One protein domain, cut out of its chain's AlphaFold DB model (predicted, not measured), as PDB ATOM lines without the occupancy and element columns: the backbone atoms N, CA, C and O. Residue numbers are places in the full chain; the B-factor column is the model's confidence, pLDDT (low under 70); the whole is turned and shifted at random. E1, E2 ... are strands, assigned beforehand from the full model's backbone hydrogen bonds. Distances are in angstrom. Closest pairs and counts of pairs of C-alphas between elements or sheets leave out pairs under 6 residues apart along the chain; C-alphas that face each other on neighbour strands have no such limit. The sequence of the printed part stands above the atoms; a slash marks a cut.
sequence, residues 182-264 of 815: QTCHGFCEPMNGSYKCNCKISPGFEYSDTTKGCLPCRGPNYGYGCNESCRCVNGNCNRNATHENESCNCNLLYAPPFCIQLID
ATOM      1  N   GLN A 182     179.616 157.250 145.106       46.31
ATOM      2  CA  GLN A 182     179.341 156.508 143.870       46.31
ATOM      3  C   GLN A 182     179.430 155.005 144.132       46.31
ATOM      4  O   GLN A 182     180.476 154.474 144.509       46.31
ATOM      5  N   THR A 183     178.280 154.345 143.987       52.78
ATOM      6  CA  THR A 183     178.055 152.943 144.335       52.78
ATOM      7  C   THR A 183     178.780 152.013 143.365       52.78
ATOM      8  O   THR A 183     178.532 152.015 142.160       52.78
ATOM      9  N   CYS A 184     179.674 151.189 143.909       54.97
ATOM     10  CA  CYS A 184     180.399 150.153 143.178       54.97
ATOM     11  C   CYS A 184     179.409 149.056 142.733       54.97
ATOM     12  O   CYS A 184     179.085 148.167 143.514       54.97
ATOM     13  N   HIS A 185     178.884 149.123 141.502       57.41
ATOM     14  CA  HIS A 185     178.053 148.058 140.906       57.41
ATOM     15  C   HIS A 185     178.921 146.889 140.400       57.41
ATOM     16  O   HIS A 185     178.893 146.530 139.227       57.41
ATOM     17  N   GLY A 186     179.761 146.353 141.280       55.91
ATOM     18  CA  GLY A 186     180.740 145.311 140.991       55.91
ATOM     19  C   GLY A 186     181.649 145.081 142.196       55.91
ATOM     20  O   GLY A 186     181.482 145.709 143.243       55.91
ATOM     21  N   PHE A 187     182.628 144.192 142.060       60.00
ATOM     22  CA  PHE A 187     183.609 143.962 143.120       60.00
ATOM     23  C   PHE A 187     184.536 145.172 143.284       60.00
ATOM     24  O   PHE A 187     184.933 145.797 142.303       60.00
ATOM     25  N   CYS A 188     184.905 145.496 144.523       62.00
ATOM     26  CA  CYS A 188     185.729 146.661 144.831       62.00
ATOM     27  C   CYS A 188     187.049 146.252 145.507       62.00
ATOM     28  O   CYS A 188     187.055 145.639 146.572       62.00
ATOM     29  N   GLU A 189     188.170 146.609 144.880       57.16
ATOM     30  CA  GLU A 189     189.532 146.308 145.329       57.16
ATOM     31  C   GLU A 189     190.119 147.499 146.111       57.16
ATOM     32  O   GLU A 189     190.101 148.629 145.605       57.16
ATOM     33  N   PRO A 190     190.662 147.299 147.327       55.22
ATOM     34  CA  PRO A 190     191.318 148.366 148.071       55.22
ATOM     35  C   PRO A 190     192.683 148.712 147.458       55.22
ATOM     36  O   PRO A 190     193.491 147.841 147.141       55.22
ATOM     37  N   MET A 191     192.970 150.006 147.341       51.97
ATOM     38  CA  MET A 191     194.264 150.551 146.930       51.97
ATOM     39  C   MET A 191     194.812 151.482 148.018       51.97
ATOM     40  O   MET A 191     194.108 151.890 148.942       51.97
ATOM     41  N   ASN A 192     196.089 151.849 147.926       43.03
ATOM     42  CA  ASN A 192     196.733 152.671 148.948       43.03
ATOM     43  C   ASN A 192     196.190 154.121 148.903       43.03
ATOM     44  O   ASN A 192     196.642 154.934 148.102       43.03
ATOM     45  N   GLY A 193     195.178 154.415 149.730       45.94
ATOM     46  CA  GLY A 193     194.461 155.699 149.762       45.94
ATOM     47  C   GLY A 193     193.272 155.834 148.792       45.94
ATOM     48  O   GLY A 193     192.791 156.946 148.603       45.94
ATOM     49  N   SER A 194     192.800 154.745 148.171       55.75
ATOM     50  CA  SER A 194     191.648 154.733 147.245       55.75
ATOM     51  C   SER A 194     191.015 153.336 147.184       55.75
ATOM     52  O   SER A 194     191.545 152.387 147.748       55.75
ATOM     53  N   TYR A 195     189.918 153.177 146.450       58.72
ATOM     54  CA  TYR A 195     189.427 151.881 145.971       58.72
ATOM     55  C   TYR A 195     189.365 151.871 144.435       58.72
ATOM     56  O   TYR A 195     189.460 152.930 143.807       58.72
ATOM     57  N   LYS A 196     189.226 150.687 143.834       65.12
ATOM     58  CA  LYS A 196     189.009 150.489 142.395       65.12
ATOM     59  C   LYS A 196     187.867 149.502 142.164       65.12
ATOM     60  O   LYS A 196     187.866 148.413 142.725       65.12
ATOM     61  N   CYS A 197     186.931 149.857 141.291       67.12
ATOM     62  CA  CYS A 197     185.865 148.959 140.855       67.12
ATOM     63  C   CYS A 197     186.414 147.957 139.818       67.12
ATOM     64  O   CYS A 197     186.864 148.364 138.745       67.12
ATOM     65  N   ASN A 198     186.379 146.658 140.116       68.06
ATOM     66  CA  ASN A 198     186.720 145.585 139.187       68.06
ATOM     67  C   ASN A 198     185.450 145.035 138.520       68.06
ATOM     68  O   ASN A 198     184.825 144.081 138.981       68.06
ATOM     69  N   CYS A 199     185.087 145.642 137.391       70.50
ATOM     70  CA  CYS A 199     183.912 145.252 136.607       70.50
ATOM     71  C   CYS A 199     184.153 143.995 135.749       70.50
ATOM     72  O   CYS A 199     183.203 143.415 135.241       70.50
ATOM     73  N   LYS A 200     185.407 143.532 135.595       66.50
ATOM     74  CA  LYS A 200     185.727 142.343 134.779       66.50
ATOM     75  C   LYS A 200     185.273 141.023 135.406       66.50
ATOM     76  O   LYS A 200     185.306 140.009 134.726       66.50
ATOM     77  N   ILE A 201     184.861 141.036 136.672       67.50
ATOM     78  CA  ILE A 201     184.355 139.867 137.407       67.50
ATOM     79  C   ILE A 201     182.862 139.990 137.756       67.50
ATOM     80  O   ILE A 201     182.343 139.249 138.586       67.50
ATOM     81  N   SER A 202     182.147 140.914 137.108       69.56
ATOM     82  CA  SER A 202     180.688 141.042 137.191       69.56
ATOM     83  C   SER A 202     180.115 141.112 135.769       69.56
ATOM     84  O   SER A 202     180.366 142.099 135.077       69.56
ATOM     85  N   PRO A 203     179.395 140.081 135.288       77.44
ATOM     86  CA  PRO A 203     178.871 140.079 133.927       77.44
ATOM     87  C   PRO A 203     177.768 141.132 133.783       77.44
ATOM     88  O   PRO A 203     177.044 141.427 134.736       77.44
ATOM     89  N   GLY A 204     177.652 141.725 132.596       79.50
ATOM     90  CA  GLY A 204     176.698 142.804 132.331       79.50
ATOM     91  C   GLY A 204     177.184 144.209 132.679       79.50
ATOM     92  O   GLY A 204     176.410 145.156 132.523       79.50
ATOM     93  N   PHE A 205     178.450 144.369 133.086       81.69
ATOM     94  CA  PHE A 205     179.045 145.662 133.426       81.69
ATOM     95  C   PHE A 205     180.408 145.911 132.754       81.69
ATOM     96  O   PHE A 205     181.266 145.032 132.678       81.69
ATOM     97  N   GLU A 206     180.629 147.157 132.331       84.94
ATOM     98  CA  GLU A 206     181.892 147.697 131.815       84.94
ATOM     99  C   GLU A 206     182.463 148.757 132.771       84.94
ATOM    100  O   GLU A 206     181.727 149.459 133.471       84.94
ATOM    101  N   TYR A 207     183.792 148.890 132.817       80.75
ATOM    102  CA  TYR A 207     184.445 149.932 133.611       80.75
ATOM    103  C   TYR A 207     184.447 151.268 132.859       80.75
ATOM    104  O   TYR A 207     184.835 151.337 131.695       80.75
ATOM    105  N   SER A 208     184.058 152.342 133.544       80.12
ATOM    106  CA  SER A 208     183.941 153.683 132.976       80.12
ATOM    107  C   SER A 208     184.914 154.656 133.644       80.12
ATOM    108  O   SER A 208     184.729 155.032 134.800       80.12
ATOM    109  N   ASP A 209     185.903 155.152 132.896       73.88
ATOM    110  CA  ASP A 209     186.856 156.166 133.382       73.88
ATOM    111  C   ASP A 209     186.188 157.486 133.802       73.88
ATOM    112  O   ASP A 209     186.663 158.168 134.711       73.88
ATOM    113  N   THR A 210     185.066 157.849 133.168       74.62
ATOM    114  CA  THR A 210     184.339 159.097 133.453       74.62
ATOM    115  C   THR A 210     183.552 159.052 134.761       74.62
ATOM    116  O   THR A 210     183.360 160.094 135.382       74.62
ATOM    117  N   THR A 211     183.117 157.864 135.191       69.62
ATOM    118  CA  THR A 211     182.392 157.650 136.458       69.62
ATOM    119  C   THR A 211     183.220 156.898 137.504       69.62
ATOM    120  O   THR A 211     182.752 156.691 138.615       69.62
ATOM    121  N   LYS A 212     184.451 156.483 137.166       68.69
ATOM    122  CA  LYS A 212     185.346 155.649 137.996       68.69
ATOM    123  C   LYS A 212     184.651 154.424 138.610       68.69
ATOM    124  O   LYS A 212     184.981 153.981 139.712       68.69
ATOM    125  N   GLY A 213     183.687 153.869 137.881       70.19
ATOM    126  CA  GLY A 213     182.758 152.858 138.366       70.19
ATOM    127  C   GLY A 213     182.294 151.911 137.268       70.19
ATOM    128  O   GLY A 213     182.659 152.055 136.099       70.19
ATOM    129  N   CYS A 214     181.493 150.927 137.668       76.12
ATOM    130  CA  CYS A 214     180.899 149.956 136.760       76.12
ATOM    131  C   CYS A 214     179.572 150.488 136.207       76.12
ATOM    132  O   CYS A 214     178.640 150.767 136.967       76.12
ATOM    133  N   LEU A 215     179.488 150.623 134.883       80.88
ATOM    134  CA  LEU A 215     178.256 150.949 134.166       80.88
ATOM    135  C   LEU A 215     177.685 149.681 133.518       80.88
ATOM    136  O   LEU A 215     178.462 148.837 133.080       80.88
ATOM    137  N   PRO A 216     176.353 149.525 133.439       80.56
ATOM    138  CA  PRO A 216     175.751 148.386 132.752       80.56
ATOM    139  C   PRO A 216     176.033 148.446 131.244       80.56
ATOM    140  O   PRO A 216     176.068 149.542 130.674       80.56
ATOM    141  N   CYS A 217     176.164 147.285 130.594       84.75
ATOM    142  CA  CYS A 217     176.513 147.201 129.174       84.75
ATOM    143  C   CYS A 217     175.611 148.061 128.281       84.75
ATOM    144  O   CYS A 217     174.375 148.074 128.405       84.75
ATOM    145  N   ARG A 218     176.252 148.770 127.349       83.12
ATOM    146  CA  ARG A 218     175.609 149.605 126.332       83.12
ATOM    147  C   ARG A 218     175.411 148.828 125.036       83.12
ATOM    148  O   ARG A 218     176.199 147.955 124.699       83.12
ATOM    149  N   GLY A 219     174.370 149.190 124.286       80.56
ATOM    150  CA  GLY A 219     174.021 148.486 123.051       80.56
ATOM    151  C   GLY A 219     173.580 147.036 123.309       80.56
ATOM    152  O   GLY A 219     173.140 146.722 124.418       80.56
ATOM    153  N   PRO A 220     173.669 146.159 122.297       84.75
ATOM    154  CA  PRO A 220     173.285 144.758 122.398       84.75
ATOM    155  C   PRO A 220     174.431 143.902 122.963       84.75
ATOM    156  O   PRO A 220     174.690 142.833 122.430       84.75
ATOM    157  N   ASN A 221     175.151 144.353 123.994       86.50
ATOM    158  CA  ASN A 221     176.336 143.645 124.492       86.50
ATOM    159  C   ASN A 221     176.137 143.029 125.882       86.50
ATOM    160  O   ASN A 221     175.427 143.596 126.714       86.50
ATOM    161  N   TYR A 222     176.786 141.891 126.137       87.88
ATOM    162  CA  TYR A 222     176.665 141.093 127.361       87.88
ATOM    163  C   TYR A 222     178.019 140.525 127.833       87.88
ATOM    164  O   TYR A 222     179.067 140.789 127.235       87.88
ATOM    165  N   GLY A 223     178.003 139.773 128.937       81.81
ATOM    166  CA  GLY A 223     179.185 139.096 129.471       81.81
ATOM    167  C   GLY A 223     180.113 139.999 130.284       81.81
ATOM    168  O   GLY A 223     179.791 141.140 130.633       81.81
ATOM    169  N   TYR A 224     181.283 139.466 130.631       84.12
ATOM    170  CA  TYR A 224     182.292 140.170 131.422       84.12
ATOM    171  C   TYR A 224     182.932 141.306 130.615       84.12
ATOM    172  O   TYR A 224     183.610 141.071 129.616       84.12
ATOM    173  N   GLY A 225     182.738 142.553 131.054       79.88
ATOM    174  CA  GLY A 225     183.271 143.720 130.348       79.88
ATOM    175  C   GLY A 225     182.575 144.053 129.026       79.88
ATOM    176  O   GLY A 225     183.116 144.863 128.282       79.88
ATOM    177  N   CYS A 226     181.396 143.479 128.745       85.69
ATOM    178  CA  CYS A 226     180.547 143.841 127.600       85.69
ATOM    179  C   CYS A 226     181.164 143.591 126.207       85.69
ATOM    180  O   CYS A 226     180.860 144.315 125.253       85.69
ATOM    181  N   ASN A 227     182.027 142.578 126.088       86.62
ATOM    182  CA  ASN A 227     182.698 142.227 124.831       86.62
ATOM    183  C   ASN A 227     181.816 141.406 123.873       86.62
ATOM    184  O   ASN A 227     181.986 141.516 122.661       86.62
ATOM    185  N   GLU A 228     180.879 140.613 124.399       86.69
ATOM    186  CA  GLU A 228     180.027 139.727 123.595       86.69
ATOM    187  C   GLU A 228     178.777 140.447 123.092       86.69
ATOM    188  O   GLU A 228     178.286 141.361 123.756       86.69
ATOM    189  N   SER A 229     178.231 140.035 121.941       87.38
ATOM    190  CA  SER A 229     177.088 140.712 121.306       87.38
ATOM    191  C   SER A 229     175.870 139.800 121.111       87.38
ATOM    192  O   SER A 229     175.929 138.778 120.429       87.38
ATOM    193  N   CYS A 230     174.749 140.201 121.709       86.50
ATOM    194  CA  CYS A 230     173.433 139.575 121.650       86.50
ATOM    195  C   CYS A 230     172.820 139.638 120.242       86.50
ATOM    196  O   CYS A 230     172.713 140.714 119.649       86.50
ATOM    197  N   ARG A 231     172.292 138.508 119.756       86.75
ATOM    198  CA  ARG A 231     171.603 138.389 118.452       86.75
ATOM    199  C   ARG A 231     170.137 137.955 118.593       86.75
ATOM    200  O   ARG A 231     169.653 137.098 117.861       86.75
ATOM    201  N   CYS A 232     169.439 138.529 119.568       87.50
ATOM    202  CA  CYS A 232     168.060 138.167 119.904       87.50
ATOM    203  C   CYS A 232     167.069 138.654 118.838       87.50
ATOM    204  O   CYS A 232     167.044 139.847 118.537       87.50
ATOM    205  N   VAL A 233     166.217 137.763 118.319       87.19
ATOM    206  CA  VAL A 233     165.144 138.137 117.375       87.19
ATOM    207  C   VAL A 233     163.826 138.390 118.111       87.19
ATOM    208  O   VAL A 233     163.348 139.520 118.140       87.19
ATOM    209  N   ASN A 234     163.259 137.373 118.772       85.81
ATOM    210  CA  ASN A 234     162.014 137.494 119.546       85.81
ATOM    211  C   ASN A 234     162.272 137.509 121.064       85.81
ATOM    212  O   ASN A 234     161.670 136.748 121.826       85.81
ATOM    213  N   GLY A 235     163.201 138.356 121.509       85.62
ATOM    214  CA  GLY A 235     163.598 138.466 122.915       85.62
ATOM    215  C   GLY A 235     164.474 139.684 123.196       85.62
ATOM    216  O   GLY A 235     164.884 140.395 122.282       85.62
ATOM    217  N   ASN A 236     164.775 139.918 124.473       89.12
ATOM    218  CA  ASN A 236     165.633 141.015 124.925       89.12
ATOM    219  C   ASN A 236     167.019 140.502 125.334       89.12
ATOM    220  O   ASN A 236     167.122 139.480 126.005       89.12
ATOM    221  N   CYS A 237     168.076 141.250 125.009       87.94
ATOM    222  CA  CYS A 237     169.452 140.934 125.413       87.94
ATOM    223  C   CYS A 237     169.589 140.843 126.945       87.94
ATOM    224  O   CYS A 237     169.353 141.819 127.669       87.94
ATOM    225  N   ASN A 238     169.991 139.673 127.436       89.00
ATOM    226  CA  ASN A 238     170.359 139.443 128.823       89.00
ATOM    227  C   ASN A 238     171.821 139.847 129.025       89.00
ATOM    228  O   ASN A 238     172.744 139.060 128.842       89.00
ATOM    229  N   ARG A 239     172.037 141.097 129.435       85.00
ATOM    230  CA  ARG A 239     173.391 141.641 129.618       85.00
ATOM    231  C   ARG A 239     174.218 140.866 130.650       85.00
ATOM    232  O   ARG A 239     175.433 140.798 130.512       85.00
ATOM    233  N   ASN A 240     173.563 140.251 131.636       83.88
ATOM    234  CA  ASN A 240     174.210 139.527 132.729       83.88
ATOM    235  C   ASN A 240     174.588 138.079 132.371       83.88
ATOM    236  O   ASN A 240     175.188 137.408 133.206       83.88
ATOM    237  N   ALA A 241     174.230 137.594 131.177       82.00
ATOM    238  CA  ALA A 241     174.596 136.262 130.707       82.00
ATOM    239  C   ALA A 241     176.117 136.058 130.722       82.00
ATOM    240  O   ALA A 241     176.868 136.968 130.359       82.00
ATOM    241  N   THR A 242     176.569 134.861 131.098       79.88
ATOM    242  CA  THR A 242     177.985 134.460 130.988       79.88
ATOM    243  C   THR A 242     178.249 133.550 129.791       79.88
ATOM    244  O   THR A 242     179.399 133.411 129.384       79.88
ATOM    245  N   HIS A 243     177.194 132.980 129.200       76.94
ATOM    246  CA  HIS A 243     177.242 132.080 128.046       76.94
ATOM    247  C   HIS A 243     176.226 132.494 126.971       76.94
ATOM    248  O   HIS A 243     175.200 133.108 127.272       76.94
ATOM    249  N   GLU A 244     176.473 132.114 125.715       76.50
ATOM    250  CA  GLU A 244     175.607 132.465 124.576       76.50
ATOM    251  C   GLU A 244     174.168 131.937 124.729       76.50
ATOM    252  O   GLU A 244     173.214 132.649 124.410       76.50
ATOM    253  N   ASN A 245     174.008 130.757 125.337       79.19
ATOM    254  CA  ASN A 245     172.716 130.133 125.658       79.19
ATOM    255  C   ASN A 245     171.826 130.974 126.586       79.19
ATOM    256  O   ASN A 245     170.608 130.824 126.567       79.19
ATOM    257  N   GLU A 246     172.409 131.881 127.365       80.88
ATOM    258  CA  GLU A 246     171.684 132.771 128.276       80.88
ATOM    259  C   GLU A 246     171.527 134.189 127.716       80.88
ATOM    260  O   GLU A 246     170.835 135.005 128.327       80.88
ATOM    261  N   SER A 247     172.173 134.504 126.585       83.69
ATOM    262  CA  SER A 247     172.337 135.871 126.059       83.69
ATOM    263  C   SER A 247     171.027 136.568 125.685       83.69
ATOM    264  O   SER A 247     170.983 137.798 125.609       83.69
ATOM    265  N   CYS A 248     169.932 135.823 125.517       89.12
ATOM    266  CA  CYS A 248     168.619 136.367 125.202       89.12
ATOM    267  C   CYS A 248     167.526 135.859 126.145       89.12
ATOM    268  O   CYS A 248     167.216 134.673 126.207       89.12
ATOM    269  N   ASN A 249     166.843 136.802 126.791       88.50
ATOM    270  CA  ASN A 249     165.572 136.568 127.464       88.50
ATOM    271  C   ASN A 249     164.460 136.512 126.407       88.50
ATOM    272  O   ASN A 249     163.965 137.555 125.961       88.50
ATOM    273  N   CYS A 250     164.103 135.306 125.972       87.50
ATOM    274  CA  CYS A 250     163.091 135.089 124.943       87.50
ATOM    275  C   CYS A 250     161.664 135.383 125.420       87.50
ATOM    276  O   CYS A 250     161.317 135.209 126.588       87.50
ATOM    277  N   ASN A 251     160.811 135.812 124.487       86.50
ATOM    278  CA  ASN A 251     159.371 135.888 124.716       86.50
ATOM    279  C   ASN A 251     158.793 134.476 124.940       86.50
ATOM    280  O   ASN A 251     159.307 133.514 124.381       86.50
ATOM    281  N   LEU A 252     157.674 134.372 125.672       77.56
ATOM    282  CA  LEU A 252     157.007 133.134 126.150       77.56
ATOM    283  C   LEU A 252     156.715 132.014 125.123       77.56
ATOM    284  O   LEU A 252     156.203 130.964 125.506       77.56
ATOM    285  N   LEU A 253     156.969 132.236 123.835       72.00
ATOM    286  CA  LEU A 253     156.763 131.272 122.754       72.00
ATOM    287  C   LEU A 253     158.063 130.823 122.075       72.00
ATOM    288  O   LEU A 253     157.988 129.926 121.246       72.00
ATOM    289  N   TYR A 254     159.224 131.408 122.397       81.56
ATOM    290  CA  TYR A 254     160.493 131.181 121.690       81.56
ATOM    291  C   TYR A 254     161.594 130.624 122.598       81.56
ATOM    292  O   TYR A 254     161.676 130.982 123.772       81.56
ATOM    293  N   ALA A 255     162.458 129.779 122.034       79.88
ATOM    294  CA  ALA A 255     163.565 129.131 122.733       79.88
ATOM    295  C   ALA A 255     164.906 129.899 122.586       79.88
ATOM    296  O   ALA A 255     165.164 130.494 121.528       79.88
ATOM    297  N   PRO A 256     165.777 129.893 123.618       78.31
ATOM    298  CA  PRO A 256     167.166 130.364 123.516       78.31
ATOM    299  C   PRO A 256     168.011 129.453 122.591       78.31
ATOM    300  O   PRO A 256     167.547 128.368 122.245       78.31
ATOM    301  N   PRO A 257     169.235 129.845 122.168       77.31
ATOM    302  CA  PRO A 257     169.963 131.088 122.480       77.31
ATOM    303  C   PRO A 257     169.405 132.353 121.818       77.31
ATOM    304  O   PRO A 257     169.454 133.416 122.421       77.31
ATOM    305  N   PHE A 258     168.867 132.277 120.595       85.94
ATOM    306  CA  PHE A 258     168.604 133.476 119.771       85.94
ATOM    307  C   PHE A 258     167.128 133.914 119.693       85.94
ATOM    308  O   PHE A 258     166.814 134.938 119.076       85.94
ATOM    309  N   CYS A 259     166.201 133.162 120.298       85.38
ATOM    310  CA  CYS A 259     164.755 133.418 120.229       85.38
ATOM    311  C   CYS A 259     164.199 133.397 118.791       85.38
ATOM    312  O   CYS A 259     163.369 134.230 118.417       85.38
ATOM    313  N   ILE A 260     164.697 132.469 117.969       82.12
ATOM    314  CA  ILE A 260     164.298 132.293 116.561       82.12
ATOM    315  C   ILE A 260     163.314 131.126 116.423       82.12
ATOM    316  O   ILE A 260     162.308 131.248 115.728       82.12
ATOM    317  N   GLN A 261     163.580 130.015 117.112       78.62
ATOM    318  CA  GLN A 261     162.717 128.834 117.128       78.62
ATOM    319  C   GLN A 261     161.609 128.983 118.174       78.62
ATOM    320  O   GLN A 261     161.826 129.592 119.225       78.62
ATOM    321  N   LEU A 262     160.429 128.426 117.889       76.62
ATOM    322  CA  LEU A 262     159.373 128.283 118.892       76.62
ATOM    323  C   LEU A 262     159.799 127.267 119.965       76.62
ATOM    324  O   LEU A 262     160.602 126.380 119.691       76.62
ATOM    325  N   ILE A 263     159.252 127.386 121.176       74.06
ATOM    326  CA  ILE A 263     159.435 126.379 122.230       74.06
ATOM    327  C   ILE A 263     158.788 125.075 121.762       74.06
ATOM    328  O   ILE A 263     157.564 125.012 121.615       74.06
ATOM    329  N   ASP A 264     159.600 124.035 121.579       69.12
ATOM    330  CA  ASP A 264     159.083 122.684 121.425       69.12
ATOM    331  C   ASP A 264     158.561 122.182 122.775       69.12
ATOM    332  O   ASP A 264     159.316 121.956 123.720       69.12
TER     333      ASP A 264
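Overview. This is residues 182 to 264 of the 815 residues of the protein "Hypothetical protein" of Rotaria sp. Silwood2 (UniProt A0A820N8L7). With little regular structure, this is a loose rod of three small hairpins in a row, E1-E2 at one end, then E3-E4, then E5-E6, with one long loop, residues 217 to 234, between E4 and E5, and a stretch with no named element, residues 251 to 264, after E6. The 83 printed residues hold six named strands, E1 to E6 in order, and no named helix; each hairpin is an antiparallel two-stranded sheet. The class is all strand, with 24 residues in named elements; the radius of gyration of the C-alphas is 15.4 A, the spans 56 by 19 by 18 A.

Arrangement. E1, residues 187 to 191, and E2, 194 to 198, form an antiparallel hairpin; N 189 and O 196 are 2.8 A apart, within hydrogen-bond range. So do E3, 205 to 208, and E4, 213 to 216, with N 206 and O 215 at 2.8 A. The closest C-alphas of E2 and E4, Cys 197 and Gly 213, are 5.6 A apart. E5, 235 to 237, is apart from E4 and forms a hairpin with E6, 248 to 250; N 236 and O 249 are 2.9 A apart.

Along the chain. E1 begins at C-alpha 187 (183.609, 143.962, 143.120); E6 ends at C-alpha 250 (163.091, 135.089, 124.943). E1 and E2 each measure 13.1 A.

Size, cuts and confidence. The printed part has no cut. The link E4 to E5 is long, 18 residues. Residues 182 to 198 are among 23 under pLDDT 70.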